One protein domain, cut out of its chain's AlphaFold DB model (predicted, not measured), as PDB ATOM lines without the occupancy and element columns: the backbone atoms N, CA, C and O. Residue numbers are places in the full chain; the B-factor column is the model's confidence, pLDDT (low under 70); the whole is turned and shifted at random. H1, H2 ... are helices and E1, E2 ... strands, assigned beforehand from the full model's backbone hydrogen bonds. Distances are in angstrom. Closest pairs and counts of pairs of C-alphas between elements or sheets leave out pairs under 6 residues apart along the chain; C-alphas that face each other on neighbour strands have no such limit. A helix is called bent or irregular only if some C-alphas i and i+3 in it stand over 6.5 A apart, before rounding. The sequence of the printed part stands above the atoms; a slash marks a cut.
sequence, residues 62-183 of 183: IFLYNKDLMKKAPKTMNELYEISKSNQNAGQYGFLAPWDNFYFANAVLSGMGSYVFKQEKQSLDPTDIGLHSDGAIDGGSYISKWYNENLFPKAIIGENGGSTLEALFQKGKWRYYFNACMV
ATOM      1  N   ILE A  62     228.372 188.623 187.190       89.31
ATOM      2  CA  ILE A  62     229.777 189.003 187.118       89.31
ATOM      3  C   ILE A  62     230.097 190.068 188.156       89.31
ATOM      4  O   ILE A  62     229.264 190.899 188.517       89.31
ATOM      5  N   PHE A  63     231.346 190.059 188.602       88.81
ATOM      6  CA  PHE A  63     231.895 191.102 189.448       88.81
ATOM      7  C   PHE A  63     232.465 192.236 188.591       88.81
ATOM      8  O   PHE A  63     233.375 192.035 187.784       88.81
ATOM      9  N   LEU A  64     231.953 193.442 188.799       88.12
ATOM     10  CA  LEU A  64     232.363 194.659 188.114       88.12
ATOM     11  C   LEU A  64     233.039 195.613 189.096       88.12
ATOM     12  O   LEU A  64     232.604 195.779 190.238       88.12
ATOM     13  N   TYR A  65     234.098 196.276 188.635       87.31
ATOM     14  CA  TYR A  65     234.847 197.233 189.442       87.31
ATOM     15  C   TYR A  65     235.242 198.478 188.657       87.31
ATOM     16  O   TYR A  65     235.525 198.422 187.458       87.31
ATOM     17  N   ASN A  66     235.296 199.611 189.356       85.00
ATOM     18  CA  ASN A  66     235.705 200.888 188.790       85.00
ATOM     19  C   ASN A  66     237.238 201.061 188.866       85.00
ATOM     20  O   ASN A  66     237.811 201.205 189.950       85.00
ATOM     21  N   LYS A  67     237.899 201.090 187.699       87.88
ATOM     22  CA  LYS A  67     239.366 201.214 187.564       87.88
ATOM     23  C   LYS A  67     239.934 202.592 187.932       87.88
ATOM     24  O   LYS A  67     241.137 202.709 188.210       87.88
ATOM     25  N   ASP A  68     239.100 203.624 187.949       84.81
ATOM     26  CA  ASP A  68     239.504 204.970 188.364       84.81
ATOM     27  C   ASP A  68     239.608 205.052 189.881       84.81
ATOM     28  O   ASP A  68     240.551 205.638 190.412       84.81
ATOM     29  N   LEU A  69     238.703 204.364 190.580       78.50
ATOM     30  CA  LEU A  69     238.715 204.281 192.036       78.50
ATOM     31  C   LEU A  69     239.708 203.240 192.555       78.50
ATOM     32  O   LEU A  69     240.152 203.337 193.703       78.50
ATOM     33  N   MET A  70     240.071 202.240 191.742       79.19
ATOM     34  CA  MET A  70     241.027 201.224 192.160       79.19
ATOM     35  C   MET A  70     241.676 200.438 191.012       79.19
ATOM     36  O   MET A  70     241.022 199.938 190.105       79.19
ATOM     37  N   LYS A  71     242.994 200.233 191.109       85.88
ATOM     38  CA  LYS A  71     243.804 199.651 190.029       85.88
ATOM     39  C   LYS A  71     243.785 198.127 189.912       85.88
ATOM     40  O   LYS A  71     244.105 197.624 188.839       85.88
ATOM     41  N   LYS A  72     243.449 197.384 190.969       88.88
ATOM     42  CA  LYS A  72     243.443 195.910 190.958       88.88
ATOM     43  C   LYS A  72     242.204 195.376 191.652       88.88
ATOM     44  O   LYS A  72     241.942 195.786 192.771       88.88
ATOM     45  N   ALA A  73     241.490 194.459 191.005       89.38
ATOM     46  CA  ALA A  73     240.361 193.768 191.618       89.38
ATOM     47  C   ALA A  73     240.814 192.929 192.835       89.38
ATOM     48  O   ALA A  73     241.910 192.355 192.792       89.38
ATOM     49  N   PRO A  74     239.988 192.843 193.889       89.75
ATOM     50  CA  PRO A  74     240.234 191.987 195.036       89.75
ATOM     51  C   PRO A  74     240.081 190.531 194.611       89.75
ATOM     52  O   PRO A  74     239.316 190.210 193.698       89.75
ATOM     53  N   LYS A  75     240.826 189.647 195.264       91.56
ATOM     54  CA  LYS A  75     240.843 188.218 194.927       91.56
ATOM     55  C   LYS A  75     239.886 187.397 195.774       91.56
ATOM     56  O   LYS A  75     239.566 186.270 195.408       91.56
ATOM     57  N   THR A  76     239.469 187.934 196.917       92.06
ATOM     58  CA  THR A  76     238.680 187.207 197.907       92.06
ATOM     59  C   THR A  76     237.518 188.046 198.426       92.06
ATOM     60  O   THR A  76     237.574 189.278 198.468       92.06
ATOM     61  N   MET A  77     236.469 187.366 198.887       91.50
ATOM     62  CA  MET A  77     235.350 188.017 199.571       91.50
ATOM     63  C   MET A  77     235.773 188.664 200.899       91.50
ATOM     64  O   MET A  77     235.193 189.672 201.295       91.50
ATOM     65  N   ASN A  78     236.818 188.150 201.559       92.94
ATOM     66  CA  ASN A  78     237.378 188.771 202.762       92.94
ATOM     67  C   ASN A  78     238.048 190.116 202.452       92.94
ATOM     68  O   ASN A  78     237.805 191.087 203.162       92.94
ATOM     69  N   GLU A  79     238.820 190.217 201.365       92.25
ATOM     70  CA  GLU A  79     239.363 191.509 200.913       92.25
ATOM     71  C   GLU A  79     238.241 192.514 200.616       92.25
ATOM     72  O   GLU A  79     238.315 193.669 201.033       92.25
ATOM     73  N   LEU A  80     237.172 192.077 199.939       91.50
ATOM     74  CA  LEU A  80     235.999 192.917 199.663       91.50
ATOM     75  C   LEU A  80     235.306 193.402 200.936       91.50
ATOM     76  O   LEU A  80     234.895 194.564 201.011       91.50
ATOM     77  N   TYR A  81     235.176 192.520 201.919       92.50
ATOM     78  CA  TYR A  81     234.575 192.823 203.207       92.50
ATOM     79  C   TYR A  81     235.382 193.889 203.963       92.50
ATOM     80  O   TYR A  81     234.823 194.920 204.339       92.50
ATOM     81  N   GLU A  82     236.704 193.730 204.082       92.25
ATOM     82  CA  GLU A  82     237.571 194.714 204.755       92.25
ATOM     83  C   GLU A  82     237.600 196.072 204.027       92.25
ATOM     84  O   GLU A  82     237.528 197.141 204.647       92.25
ATOM     85  N   ILE A  83     237.618 196.063 202.687       88.81
ATOM     86  CA  ILE A  83     237.483 197.293 201.890       88.81
ATOM     87  C   ILE A  83     236.121 197.958 202.143       88.81
ATOM     88  O   ILE A  83     236.023 199.182 202.196       88.81
ATOM     89  N   SER A  84     235.054 197.182 202.305       90.00
ATOM     90  CA  SER A  84     233.721 197.738 202.555       90.00
ATOM     91  C   SER A  84     233.615 198.356 203.944       90.00
ATOM     92  O   SER A  84     233.098 199.465 204.061       90.00
ATOM     93  N   LYS A  85     234.191 197.714 204.968       90.25
ATOM     94  CA  LYS A  85     234.253 198.266 206.329       90.25
ATOM     95  C   LYS A  85     235.029 199.574 206.398       90.25
ATOM     96  O   LYS A  85     234.550 200.544 206.976       90.25
ATOM     97  N   SER A  86     236.210 199.623 205.785       86.06
ATOM     98  CA  SER A  86     237.047 200.832 205.804       86.06
ATOM     99  C   SER A  86     236.394 202.035 205.109       86.06
ATOM    100  O   SER A  86     236.623 203.174 205.517       86.06
ATOM    101  N   ASN A  87     235.541 201.806 204.105       80.19
ATOM    102  CA  ASN A  87     234.894 202.876 203.344       80.19
ATOM    103  C   ASN A  87     233.631 203.465 204.003       80.19
ATOM    104  O   ASN A  87     233.246 204.578 203.638       80.19
ATOM    105  N   GLN A  88     233.021 202.795 204.992       71.94
ATOM    106  CA  GLN A  88     231.803 203.287 205.661       71.94
ATOM    107  C   GLN A  88     231.957 204.713 206.214       71.94
ATOM    108  O   GLN A  88     231.037 205.523 206.114       71.94
ATOM    109  N   ASN A  89     233.143 205.052 206.720       63.94
ATOM    110  CA  ASN A  89     233.429 206.367 207.304       63.94
ATOM    111  C   ASN A  89     233.614 207.481 206.259       63.94
ATOM    112  O   ASN A  89     233.608 208.658 206.609       63.94
ATOM    113  N   ALA A  90     233.784 207.129 204.983       62.78
ATOM    114  CA  ALA A  90     234.044 208.067 203.893       62.78
ATOM    115  C   ALA A  90     232.787 208.403 203.067       62.78
ATOM    116  O   ALA A  90     232.889 209.089 202.049       62.78
ATOM    117  N   GLY A  91     231.610 207.891 203.451       65.31
ATOM    118  CA  GLY A  91     230.384 208.031 202.656       65.31
ATOM    119  C   GLY A  91     230.462 207.333 201.289       65.31
ATOM    120  O   GLY A  91     229.714 207.681 200.376       65.31
ATOM    121  N   GLN A  92     231.385 206.377 201.142       73.25
ATOM    122  CA  GLN A  92     231.588 205.565 199.945       73.25
ATOM    123  C   GLN A  92     231.265 204.108 200.270       73.25
ATOM    124  O   GLN A  92     231.552 203.632 201.365       73.25
ATOM    125  N   TYR A  93     230.722 203.373 199.305       78.06
ATOM    126  CA  TYR A  93     230.542 201.929 199.450       78.06
ATOM    127  C   TYR A  93     231.711 201.203 198.787       78.06
ATOM    128  O   TYR A  93     232.096 201.518 197.655       78.06
ATOM    129  N   GLY A  94     232.299 200.243 199.505       82.75
ATOM    130  CA  GLY A  94     233.311 199.360 198.935       82.75
ATOM    131  C   GLY A  94     232.659 198.477 197.884       82.75
ATOM    132  O   GLY A  94     232.906 198.647 196.694       82.75
ATOM    133  N   PHE A  95     231.782 197.591 198.335       90.31
ATOM    134  CA  PHE A  95     231.081 196.615 197.518       90.31
ATOM    135  C   PHE A  95     229.580 196.678 197.743       90.31
ATOM    136  O   PHE A  95     229.145 196.932 198.864       90.31
ATOM    137  N   LEU A  96     228.811 196.432 196.684       89.69
ATOM    138  CA  LEU A  96     227.359 196.338 196.728       89.69
ATOM    139  C   LEU A  96     226.865 195.129 195.929       89.69
ATOM    140  O   LEU A  96     227.345 194.859 194.830       89.69
ATOM    141  N   ALA A  97     225.871 194.422 196.452       90.81
ATOM    142  CA  ALA A  97     225.177 193.371 195.720       90.81
ATOM    143  C   ALA A  97     223.722 193.255 196.206       90.81
ATOM    144  O   ALA A  97     223.481 193.416 197.405       90.81
ATOM    145  N   PRO A  98     222.756 192.968 195.316       90.94
ATOM    146  CA  PRO A  98     221.350 192.802 195.683       90.94
ATOM    147  C   PRO A  98     221.106 191.380 196.214       90.94
ATOM    148  O   PRO A  98     220.460 190.554 195.574       90.94
ATOM    149  N   TRP A  99     221.701 191.052 197.364       93.31
ATOM    150  CA  TRP A  99     221.604 189.720 197.984       93.31
ATOM    151  C   TRP A  99     220.263 189.440 198.677       93.31
ATOM    152  O   TRP A  99     220.070 188.367 199.237       93.31
ATOM    153  N   ASP A 100     219.319 190.371 198.618       92.69
ATOM    154  CA  ASP A 100     217.906 190.143 198.909       92.69
ATOM    155  C   ASP A 100     217.175 189.462 197.736       92.69
ATOM    156  O   ASP A 100     216.096 188.902 197.917       92.69
ATOM    157  N   ASN A 101     217.784 189.446 196.546       92.44
ATOM    158  CA  ASN A 101     217.349 188.650 195.408       92.44
ATOM    159  C   ASN A 101     218.139 187.331 195.348       92.44
ATOM    160  O   ASN A 101     219.369 187.325 195.220       92.44
ATOM    161  N   PHE A 102     217.414 186.207 195.377       93.00
ATOM    162  CA  PHE A 102     217.997 184.864 195.385       93.00
ATOM    163  C   PHE A 102     218.960 184.607 194.218       93.00
ATOM    164  O   PHE A 102     219.982 183.961 194.421       93.00
ATOM    165  N   TYR A 103     218.706 185.163 193.028       92.06
ATOM    166  CA  TYR A 103     219.584 184.998 191.863       92.06
ATOM    167  C   TYR A 103     221.027 185.453 192.146       92.06
ATOM    168  O   TYR A 103     221.983 184.756 191.812       92.06
ATOM    169  N   PHE A 104     221.194 186.590 192.829       92.88
ATOM    170  CA  PHE A 104     222.511 187.123 193.190       92.88
ATOM    171  C   PHE A 104     223.030 186.558 194.513       92.88
ATOM    172  O   PHE A 104     224.232 186.328 194.655       92.88
ATOM    173  N   ALA A 105     222.138 186.315 195.479       94.81
ATOM    174  CA  ALA A 105     222.481 185.683 196.753       94.81
ATOM    175  C   ALA A 105     223.044 184.269 196.557       94.81
ATOM    176  O   ALA A 105     223.968 183.864 197.266       94.81
ATOM    177  N   ASN A 106     222.537 183.538 195.558       95.12
ATOM    178  CA  ASN A 106     222.961 182.180 195.256       95.12
ATOM    179  C   ASN A 106     224.465 182.088 194.971       95.12
ATOM    180  O   ASN A 106     225.071 181.099 195.352       95.12
ATOM    181  N   ALA A 107     225.102 183.128 194.416       92.94
ATOM    182  CA  ALA A 107     226.555 183.146 194.221       92.94
ATOM    183  C   ALA A 107     227.341 182.987 195.541       92.94
ATOM    184  O   ALA A 107     228.395 182.352 195.567       92.94
ATOM    185  N   VAL A 108     226.822 183.540 196.643       94.38
ATOM    186  CA  VAL A 108     227.399 183.373 197.984       94.38
ATOM    187  C   VAL A 108     226.995 182.028 198.574       94.38
ATOM    188  O   VAL A 108     227.859 181.286 199.033       94.38
ATOM    189  N   LEU A 109     225.697 181.705 198.540       96.94
ATOM    190  CA  LEU A 109     225.158 180.475 199.126       96.94
ATOM    191  C   LEU A 109     225.826 179.233 198.522       96.94
ATOM    192  O   LEU A 109     226.329 178.379 199.252       96.94
ATOM    193  N   SER A 110     225.896 179.149 197.193       95.25
ATOM    194  CA  SER A 110     226.532 178.029 196.500       95.25
ATOM    195  C   SER A 110     228.043 178.015 196.695       95.25
ATOM    196  O   SER A 110     228.638 176.947 196.802       95.25
ATOM    197  N   GLY A 111     228.673 179.191 196.795       94.25
ATOM    198  CA  GLY A 111     230.091 179.320 197.135       94.25
ATOM    199  C   GLY A 111     230.434 178.761 198.520       94.25
ATOM    200  O   GLY A 111     231.568 178.340 198.738       94.25
ATOM    201  N   MET A 112     229.454 178.708 199.427       96.62
ATOM    202  CA  MET A 112     229.566 178.081 200.749       96.62
ATOM    203  C   MET A 112     229.033 176.641 200.792       96.62
ATOM    204  O   MET A 112     229.022 176.023 201.849       96.62
ATOM    205  N   GLY A 113     228.641 176.066 199.651       96.00
ATOM    206  CA  GLY A 113     228.232 174.662 199.545       96.00
ATOM    207  C   GLY A 113     226.724 174.410 199.603       96.00
ATOM    208  O   GLY A 113     226.308 173.253 199.664       96.00
ATOM    209  N   SER A 114     225.890 175.454 199.560       97.44
ATOM    210  CA  SER A 114     224.446 175.290 199.342       97.44
ATOM    211  C   SER A 114     224.131 174.881 197.897       97.44
ATOM    212  O   SER A 114     224.911 175.100 196.970       97.44
ATOM    213  N   TYR A 115     222.961 174.284 197.701       96.75
ATOM    214  CA  TYR A 115     222.394 173.937 196.401       96.75
ATOM    215  C   TYR A 115     220.864 173.923 196.509       96.75
ATOM    216  O   TYR A 115     220.323 173.801 197.604       96.75
ATOM    217  N   VAL A 116     220.151 174.044 195.383       96.50
ATOM    218  CA  VAL A 116     218.676 173.992 195.387       96.50
ATOM    219  C   VAL A 116     218.202 172.544 195.499       96.50
ATOM    220  O   VAL A 116     217.663 172.155 196.529       96.50
ATOM    221  N   PHE A 117     218.476 171.744 194.469       96.25
ATOM    222  CA  PHE A 117     218.189 170.311 194.404       96.25
ATOM    223  C   PHE A 117     219.482 169.549 194.165       96.25
ATOM    224  O   PHE A 117     220.354 170.029 193.428       96.25
ATOM    225  N   LYS A 118     219.634 168.380 194.787       95.81
ATOM    226  CA  LYS A 118     220.847 167.581 194.621       95.81
ATOM    227  C   LYS A 118     221.015 167.178 193.159       95.81
ATOM    228  O   LYS A 118     220.106 166.627 192.540       95.81
ATOM    229  N   GLN A 119     222.198 167.441 192.608       92.06
ATOM    230  CA  GLN A 119     222.562 166.948 191.287       92.06
ATOM    231  C   GLN A 119     222.877 165.453 191.362       92.06
ATOM    232  O   GLN A 119     223.881 165.047 191.944       92.06
ATOM    233  N   GLU A 120     222.056 164.667 190.681       89.81
ATOM    234  CA  GLU A 120     222.332 163.288 190.296       89.81
ATOM    235  C   GLU A 120     222.832 163.273 188.847       89.81
ATOM    236  O   GLU A 120     222.515 164.175 188.076       89.81
ATOM    237  N   LYS A 121     223.616 162.265 188.440       84.88
ATOM    238  CA  LYS A 121     224.312 162.168 187.127       84.88
ATOM    239  C   LYS A 121     223.757 163.054 185.995       84.88
ATOM    240  O   LYS A 121     224.479 163.887 185.456       84.88
ATOM    241  N   GLN A 122     222.488 162.863 185.621       79.62
ATOM    242  CA  GLN A 122     221.802 163.648 184.587       79.62
ATOM    243  C   GLN A 122     220.433 164.197 185.033       79.62
ATOM    244  O   GLN A 122     219.634 164.622 184.198       79.62
ATOM    245  N   SER A 123     220.152 164.228 186.331       84.56
ATOM    246  CA  SER A 123     218.866 164.667 186.878       84.56
ATOM    247  C   SER A 123     219.058 165.458 188.167       84.56
ATOM    248  O   SER A 123     220.140 165.479 188.741       84.56
ATOM    249  N   LEU A 124     218.005 166.126 188.612       91.19
ATOM    250  CA  LEU A 124     217.947 166.732 189.935       91.19
ATOM    251  C   LEU A 124     217.028 165.873 190.805       91.19
ATOM    252  O   LEU A 124     215.981 165.446 190.316       91.19
ATOM    253  N   ASP A 125     217.418 165.604 192.048       94.62
ATOM    254  CA  ASP A 125     216.536 164.983 193.038       94.62
ATOM    255  C   ASP A 125     215.704 166.079 193.725       94.62
ATOM    256  O   ASP A 125     216.259 166.875 194.486       94.62
ATOM    257  N   PRO A 126     214.383 166.159 193.472       92.19
ATOM    258  CA  PRO A 126     213.538 167.184 194.077       92.19
ATOM    259  C   PRO A 126     213.287 166.957 195.577       92.19
ATOM    260  O   PRO A 126     212.724 167.834 196.229       92.19
ATOM    261  N   THR A 127     213.647 165.789 196.119       96.12
ATOM    262  CA  THR A 127     213.461 165.440 197.534       96.12
ATOM    263  C   THR A 127     214.676 165.758 198.402       96.12
ATOM    264  O   THR A 127     214.526 165.894 199.617       96.12
ATOM    265  N   ASP A 128     215.851 165.950 197.795       96.69
ATOM    266  CA  ASP A 128     217.073 166.376 198.481       96.69
ATOM    267  C   ASP A 128     217.335 167.872 198.232       96.69
ATOM    268  O   ASP A 128     217.807 168.288 197.167       96.69
ATOM    269  N   ILE A 129     216.978 168.690 199.228       97.69
ATOM    270  CA  ILE A 129     216.997 170.154 199.164       97.69
ATOM    271  C   ILE A 129     218.149 170.711 200.007       97.69
ATOM    272  O   ILE A 129     218.119 170.676 201.240       97.69
ATOM    273  N   GLY A 130     219.120 171.341 199.347       97.12
ATOM    274  CA  GLY A 130     220.334 171.884 199.970       97.12
ATOM    275  C   GLY A 130     220.211 173.302 200.538       97.12
ATOM    276  O   GLY A 130     221.224 173.908 200.893       97.12
ATOM    277  N   LEU A 131     218.997 173.852 200.623       96.44
ATOM    278  CA  LEU A 131     218.741 175.217 201.108       96.44
ATOM    279  C   LEU A 131     218.764 175.347 202.642       96.44
ATOM    280  O   LEU A 131     218.640 176.451 203.163       96.44
ATOM    281  N   HIS A 132     218.933 174.234 203.360       95.75
ATOM    282  CA  HIS A 132     219.033 174.183 204.823       95.75
ATOM    283  C   HIS A 132     220.297 173.455 205.315       95.75
ATOM    284  O   HIS A 132     220.402 173.133 206.496       95.75
ATOM    285  N   SER A 133     221.240 173.163 204.413       96.44
ATOM    286  CA  SER A 133     222.519 172.545 204.769       96.44
ATOM    287  C   SER A 133     223.389 173.497 205.595       96.44
ATOM    288  O   SER A 133     223.163 174.708 205.593       96.44
ATOM    289  N   ASP A 134     224.443 172.975 206.229       97.69
ATOM    290  CA  ASP A 134     225.427 173.800 206.947       97.69
ATOM    291  C   ASP A 134     225.979 174.926 206.056       97.69
ATOM    292  O   ASP A 134     226.020 176.084 206.462       97.69
ATOM    293  N   GLY A 135     226.272 174.626 204.785       97.06
ATOM    294  CA  GLY A 135     226.707 175.626 203.807       97.06
ATOM    295  C   GLY A 135     225.657 176.701 203.496       97.06
ATOM    296  O   GLY A 135     225.999 177.862 203.267       97.06
ATOM    297  N   ALA A 136     224.366 176.352 203.518       97.44
ATOM    298  CA  ALA A 136     223.282 177.322 203.371       97.44
ATOM    299  C   ALA A 136     223.154 178.227 204.604       97.44
ATOM    300  O   ALA A 136     222.952 179.435 204.461       97.44
ATOM    301  N   ILE A 137     223.314 177.660 205.803       98.06
ATOM    302  CA  ILE A 137     223.306 178.402 207.070       98.06
ATOM    303  C   ILE A 137     224.499 179.362 207.127       98.06
ATOM    304  O   ILE A 137     224.316 180.539 207.451       98.06
ATOM    305  N   ASP A 138     225.692 178.902 206.751       97.75
ATOM    306  CA  ASP A 138     226.901 179.724 206.683       97.75
ATOM    307  C   ASP A 138     226.749 180.856 205.662       97.75
ATOM    308  O   ASP A 138     227.006 182.022 205.978       97.75
ATOM    309  N   GLY A 139     226.245 180.548 204.464       97.44
ATOM    310  CA  GLY A 139     225.982 181.535 203.418       97.44
ATOM    311  C   GLY A 139     224.956 182.586 203.836       97.44
ATOM    312  O   GLY A 139     225.196 183.786 203.685       97.44
ATOM    313  N   GLY A 140     223.836 182.155 204.419       97.56
ATOM    314  CA  GLY A 140     222.806 183.049 204.947       97.56
ATOM    315  C   GLY A 140     223.317 183.915 206.098       97.56
ATOM    316  O   GLY A 140     223.028 185.115 206.149       97.56
ATOM    317  N   SER A 141     224.141 183.348 206.982       97.81
ATOM    318  CA  SER A 141     224.796 184.076 208.074       97.81
ATOM    319  C   SER A 141     225.789 185.107 207.542       97.81
ATOM    320  O   SER A 141     225.823 186.243 208.023       97.81
ATOM    321  N   TYR A 142     226.555 184.755 206.507       97.38
ATOM    322  CA  TYR A 142     227.470 185.671 205.840       97.38
ATOM    323  C   TYR A 142     226.718 186.831 205.186       97.38
ATOM    324  O   TYR A 142     227.051 187.981 205.453       97.38
ATOM    325  N   ILE A 143     225.665 186.572 204.406       96.50
ATOM    326  CA  ILE A 143     224.821 187.630 203.825       96.50
ATOM    327  C   ILE A 143     224.238 188.523 204.931       96.50
ATOM    328  O   ILE A 143     224.356 189.749 204.871       96.50
ATOM    329  N   SER A 144     223.673 187.918 205.980       96.31
ATOM    330  CA  SER A 144     223.075 188.640 207.112       96.31
ATOM    331  C   SER A 144     224.077 189.556 207.806       96.31
ATOM    332  O   SER A 144     223.743 190.686 208.157       96.31
ATOM    333  N   LYS A 145     225.330 189.114 207.957       96.31
ATOM    334  CA  LYS A 145     226.415 189.920 208.524       96.31
ATOM    335  C   LYS A 145     226.626 191.230 207.755       96.31
ATOM    336  O   LYS A 145     226.739 192.279 208.385       96.31
ATOM    337  N   TRP A 146     226.629 191.204 206.419       94.75
ATOM    338  CA  TRP A 146     226.814 192.415 205.604       94.75
ATOM    339  C   TRP A 146     225.690 193.437 205.794       94.75
ATOM    340  O   TRP A 146     225.958 194.635 205.923       94.75
ATOM    341  N   TYR A 147     224.441 192.972 205.852       93.31
ATOM    342  CA  TYR A 147     223.293 193.840 206.114       93.31
ATOM    343  C   TYR A 147     223.287 194.368 207.557       93.31
ATOM    344  O   TYR A 147     223.093 195.565 207.762       93.31
ATOM    345  N   ASN A 148     223.568 193.516 208.549       94.25
ATOM    346  CA  ASN A 148     223.575 193.889 209.969       94.25
ATOM    347  C   ASN A 148     224.687 194.888 210.317       94.25
ATOM    348  O   ASN A 148     224.482 195.782 211.136       94.25
ATOM    349  N   GLU A 149     225.848 194.785 209.667       92.81
ATOM    350  CA  GLU A 149     226.933 195.762 209.809       92.81
ATOM    351  C   GLU A 149     226.706 197.039 208.978       92.81
ATOM    352  O   GLU A 149     227.561 197.920 208.973       92.81
ATOM    353  N   ASN A 150     225.552 197.188 208.311       90.00
ATOM    354  CA  ASN A 150     225.198 198.326 207.451       90.00
ATOM    355  C   ASN A 150     226.213 198.576 206.319       90.00
ATOM    356  O   ASN A 150     226.461 199.723 205.932       90.00
ATOM    357  N   LEU A 151     226.837 197.518 205.789       90.25
ATOM    358  CA  LEU A 151     227.762 197.638 204.655       90.25
ATOM    359  C   LEU A 151     227.017 197.930 203.350       90.25
ATOM    360  O   LEU A 151     227.571 198.564 202.453       90.25
ATOM    361  N   PHE A 152     225.748 197.524 203.270       90.31
ATOM    362  CA  PHE A 152     224.851 197.849 202.170       90.31
ATOM    363  C   PHE A 152     223.846 198.939 202.568       90.31
ATOM    364  O   PHE A 152     223.268 198.887 203.657       90.31
ATOM    365  N   PRO A 153     223.584 199.928 201.694       86.94
ATOM    366  CA  PRO A 153     222.539 200.907 201.926       86.94
ATOM    367  C   PRO A 153     221.162 200.259 201.805       86.94
ATOM    368  O   PRO A 153     220.890 199.546 200.849       86.94
ATOM    369  N   LYS A 154     220.232 200.608 202.696       88.50
ATOM    370  CA  LYS A 154     218.848 200.093 202.654       88.50
ATOM    371  C   LYS A 154     218.136 200.314 201.311       88.50
ATOM    372  O   LYS A 154     217.236 199.564 200.972       88.50
ATOM    373  N   ALA A 155     218.545 201.330 200.548       87.62
ATOM    374  CA  ALA A 155     217.963 201.664 199.251       87.62
ATOM    375  C   ALA A 155     218.208 200.610 198.151       87.62
ATOM    376  O   ALA A 155     217.575 200.694 197.100       87.62
ATOM    377  N   ILE A 156     219.115 199.646 198.367       88.12
ATOM    378  CA  ILE A 156     219.342 198.541 197.421       88.12
ATOM    379  C   ILE A 156     218.457 197.321 197.706       88.12
ATOM    380  O   ILE A 156     218.600 196.324 197.015       88.12
ATOM    381  N   ILE A 157     217.591 197.390 198.721       90.75
ATOM    382  CA  ILE A 157     216.708 196.292 199.124       90.75
ATOM    383  C   ILE A 157     215.325 196.488 198.495       90.75
ATOM    384  O   ILE A 157     214.766 197.588 198.525       90.75
ATOM    385  N   GLY A 158     214.752 195.400 197.995       90.25
ATOM    386  CA  GLY A 158     213.424 195.330 197.408       90.25
ATOM    387  C   GLY A 158     213.415 195.609 195.909       90.25
ATOM    388  O   GLY A 158     214.445 195.663 195.241       90.25
ATOM    389  N   GLU A 159     212.213 195.814 195.375       86.94
ATOM    390  CA  GLU A 159     211.939 195.892 193.933       86.94
ATOM    391  C   GLU A 159     212.810 196.918 193.187       86.94
ATOM    392  O   GLU A 159     213.315 196.648 192.100       86.94
ATOM    393  N   ASN A 160     213.069 198.075 193.802       86.88
ATOM    394  CA  ASN A 160     213.871 199.136 193.189       86.88
ATOM    395  C   ASN A 160     215.386 198.955 193.387       86.88
ATOM    396  O   ASN A 160     216.169 199.768 192.888       86.88
ATOM    397  N   GLY A 161     215.817 197.912 194.101       86.81
ATOM    398  CA  GLY A 161     217.199 197.722 194.527       86.81
ATOM    399  C   GLY A 161     218.202 197.689 193.377       86.81
ATOM    400  O   GLY A 161     219.213 198.394 193.416       86.81
ATOM    401  N   GLY A 162     217.875 196.956 192.307       85.25
ATOM    402  CA  GLY A 162     218.692 196.884 191.091       85.25
ATOM    403  C   GLY A 162     218.883 198.250 190.425       85.25
ATOM    404  O   GLY A 162     220.011 198.667 190.174       85.25
ATOM    405  N   SER A 163     217.796 199.004 190.238       85.81
ATOM    406  CA  SER A 163     217.867 200.350 189.647       85.81
ATOM    407  C   SER A 163     218.678 201.330 190.507       85.81
ATOM    408  O   SER A 163     219.446 202.145 189.990       85.81
ATOM    409  N   THR A 164     218.572 201.218 191.837       87.19
ATOM    410  CA  THR A 164     219.373 202.007 192.776       87.19
ATOM    411  C   THR A 164     220.855 201.673 192.642       87.19
ATOM    412  O   THR A 164     221.679 202.589 192.608       87.19
ATOM    413  N   LEU A 165     221.206 200.387 192.545       85.94
ATOM    414  CA  LEU A 165     222.586 199.951 192.332       85.94
ATOM    415  C   LEU A 165     223.155 200.563 191.053       85.94
ATOM    416  O   LEU A 165     224.160 201.271 191.118       85.94
ATOM    417  N   GLU A 166     222.479 200.390 189.919       82.94
ATOM    418  CA  GLU A 166     222.907 200.958 188.636       82.94
ATOM    419  C   GLU A 166     223.103 202.478 188.711       82.94
ATOM    420  O   GLU A 166     224.148 203.001 188.312       82.94
ATOM    421  N   ALA A 167     222.141 203.198 189.293       85.06
ATOM    422  CA  ALA A 167     222.218 204.646 189.442       85.06
ATOM    423  C   ALA A 167     223.394 205.078 190.330       85.06
ATOM    424  O   ALA A 167     224.054 206.087 190.057       85.06
ATOM    425  N   LEU A 168     223.669 204.339 191.405       81.06
ATOM    426  CA  LEU A 168     224.820 204.606 192.256       81.06
ATOM    427  C   LEU A 168     226.138 204.327 191.494       81.06
ATOM    428  O   LEU A 168     227.101 205.074 191.697       81.06
ATOM    429  N   PHE A 169     226.181 203.302 190.622       79.38
ATOM    430  CA  PHE A 169     227.375 202.950 189.834       79.38
ATOM    431  C   PHE A 169     227.714 204.060 188.850       79.38
ATOM    432  O   PHE A 169     228.839 204.555 188.818       79.38
ATOM    433  N   GLN A 170     226.709 204.491 188.082       82.00
ATOM    434  CA  GLN A 170     226.842 205.524 187.056       82.00
ATOM    435  C   GLN A 170     227.287 206.866 187.646       82.00
ATOM    436  O   GLN A 170     228.028 207.612 187.012       82.00
ATOM    437  N   LYS A 171     226.889 207.166 188.888       81.06
ATOM    438  CA  LYS A 171     227.318 208.370 189.617       81.06
ATOM    439  C   LYS A 171     228.738 208.267 190.190       81.06
ATOM    440  O   LYS A 171     229.176 209.206 190.852       81.06
ATOM    441  N   GLY A 172     229.432 207.142 190.005       74.19
ATOM    442  CA  GLY A 172     230.795 206.921 190.499       74.19
ATOM    443  C   GLY A 172     230.905 206.886 192.025       74.19
ATOM    444  O   GLY A 172     231.980 207.128 192.568       74.19
ATOM    445  N   LYS A 173     229.804 206.620 192.741       69.81
ATOM    446  CA  LYS A 173     229.760 206.711 194.211       69.81
ATOM    447  C   LYS A 173     230.273 205.458 194.937       69.81
ATOM    448  O   LYS A 173     230.245 205.430 196.167       69.81
ATOM    449  N   TRP A 174     230.729 204.429 194.220       69.69
ATOM    450  CA  TRP A 174     231.249 203.192 194.819       69.69
ATOM    451  C   TRP A 174     232.169 202.397 193.889       69.69
ATOM    452  O   TRP A 174     232.242 202.652 192.687       69.69
ATOM    453  N   ARG A 175     232.920 201.456 194.483       68.50
ATOM    454  CA  ARG A 175     234.081 200.799 193.855       68.50
ATOM    455  C   ARG A 175     233.746 199.477 193.155       68.50
ATOM    456  O   ARG A 175     234.325 199.225 192.098       68.50
ATOM    457  N   TYR A 176     232.833 198.672 193.712       68.88
ATOM    458  CA  TYR A 176     232.473 197.332 193.220       68.88
ATOM    459  C   TYR A 176     230.992 196.955 193.285       68.88
ATOM    460  O   TYR A 176     230.316 197.320 194.245       68.88
ATOM    461  N   TYR A 177     230.547 196.100 192.357       72.38
ATOM    462  CA  TYR A 177     229.277 195.375 192.474       72.38
ATOM    463  C   TYR A 177     229.181 194.108 191.645       72.38
ATOM    464  O   TYR A 177     229.937 193.915 190.695       72.38
ATOM    465  N   PHE A 178     228.178 193.295 191.978       69.25
ATOM    466  CA  PHE A 178     227.663 192.272 191.079       69.25
ATOM    467  C   PHE A 178     226.593 192.819 190.139       69.25
ATOM    468  O   PHE A 178     225.657 193.487 190.578       69.25
ATOM    469  N   ASN A 179     226.710 192.455 188.865       63.66
ATOM    470  CA  ASN A 179     225.668 192.642 187.861       63.66
ATOM    471  C   ASN A 179     225.473 191.350 187.062       63.66
ATOM    472  O   ASN A 179     226.408 190.567 186.932       63.66
ATOM    473  N   ALA A 180     224.284 191.130 186.513       59.16
ATOM    474  CA  ALA A 180     224.068 190.082 185.525       59.16
ATOM    475  C   ALA A 180     224.589 190.566 184.163       59.16
ATOM    476  O   ALA A 180     224.359 191.714 183.781       59.16
ATOM    477  N   CYS A 181     225.299 189.710 183.429       49.81
ATOM    478  CA  CYS A 181     225.687 189.993 182.050       49.81
ATOM    479  C   CYS A 181     225.133 188.907 181.126       49.81
ATOM    480  O   CYS A 181     225.268 187.721 181.427       49.81
ATOM    481  N   MET A 182     224.538 189.327 180.006       48.31
ATOM    482  CA  MET A 182     224.249 188.451 178.869       48.31
ATOM    483  C   MET A 182     225.535 188.290 178.053       48.31
ATOM    484  O   MET A 182     226.125 189.299 177.653       48.31
ATOM    485  N   VAL A 183     225.958 187.047 177.815       43.00
ATOM    486  CA  VAL A 183     227.110 186.699 176.968       43.00
ATOM    487  C   VAL A 183     226.652 185.914 175.746       43.00
ATOM    488  O   VAL A 183     225.710 185.094 175.881       43.00
TER     489      VAL A 183
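What this domain is: This is residues 62 to 183 of the 183 residues of the protein "Extracellular solute-binding protein" of Priestia flexa (UniProt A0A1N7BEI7). What does the model look like? A small twisted sheet, E1 E5 E2, has H1 over one face and H4 over the other; H2 grazes it and packs on H3, and the small E3 E4 hairpin lies at the far end of the long axis. How is it made up? The printed part has 122 residues, with four named helices and five named strands, in the order E1 H1 E2 H2 E3 E4 H3 H4 E5; the class is mixed, the larger sheet mixed, the smaller antiparallel. It is compact, with a radius of gyration of the C-alphas of 15.8 A and spans of 47 by 32 by 30 A.

Where its parts are: Where do the elements lie? E1 is residues 62 to 65, from C-alpha 62 at (229.777, 189.003, 187.118), H1 77 to 90, 20.6 A long, E2 93 to 96, and H2 102 to 111. E3 is residues 117 to 120, E4 123 to 129, H3 134 to 148, 20.4 A, H4 161 to 170, and E5 174 to 182, 22.8 A, ending at C-alpha 182 at (224.249, 188.451, 178.869). Which are uneven? H1 is irregular, only just: C-alphas 86 and 89 are 6.8 A apart. E5 bends by 52 degrees at residue 178.

How they stand to each other: How do strands pair? Inner strand E5 is antiparallel to E1, with N 62 and O 179 at 2.8 A, and parallel to E2, with N 96 and O 176 at 3.0 A. E3 and E4 form a hairpin, N 120 and O 123 at 2.8 A. Where are the helices? H1 is over E2 at a height of 7.1 A over the sheet, with closest C-alphas Ser 84 and Gly 94, 4.0 A; H4 is on the opposite face at 8.5 A. H2 and H3 touch at a steep tilt of 58 degrees, opposite ways, closest C-alphas Leu 109 and Gly 139, 4.5 A. Every O i to N i+4 pair is within hydrogen-bond range in H3 and H4, 8 of 10 in H1, 4 of 6 in H2.

The domain as a whole: How large is it? The farthest C-alphas, of Ala 90 and Gln 122, are 50.0 A apart; the printed part has no cut, and the links E1 to H1 and H3 to H4 are long. Where is confidence low? The pLDDT is under 70 at residues 89 to 91, 173 to 176 and 178 to 183.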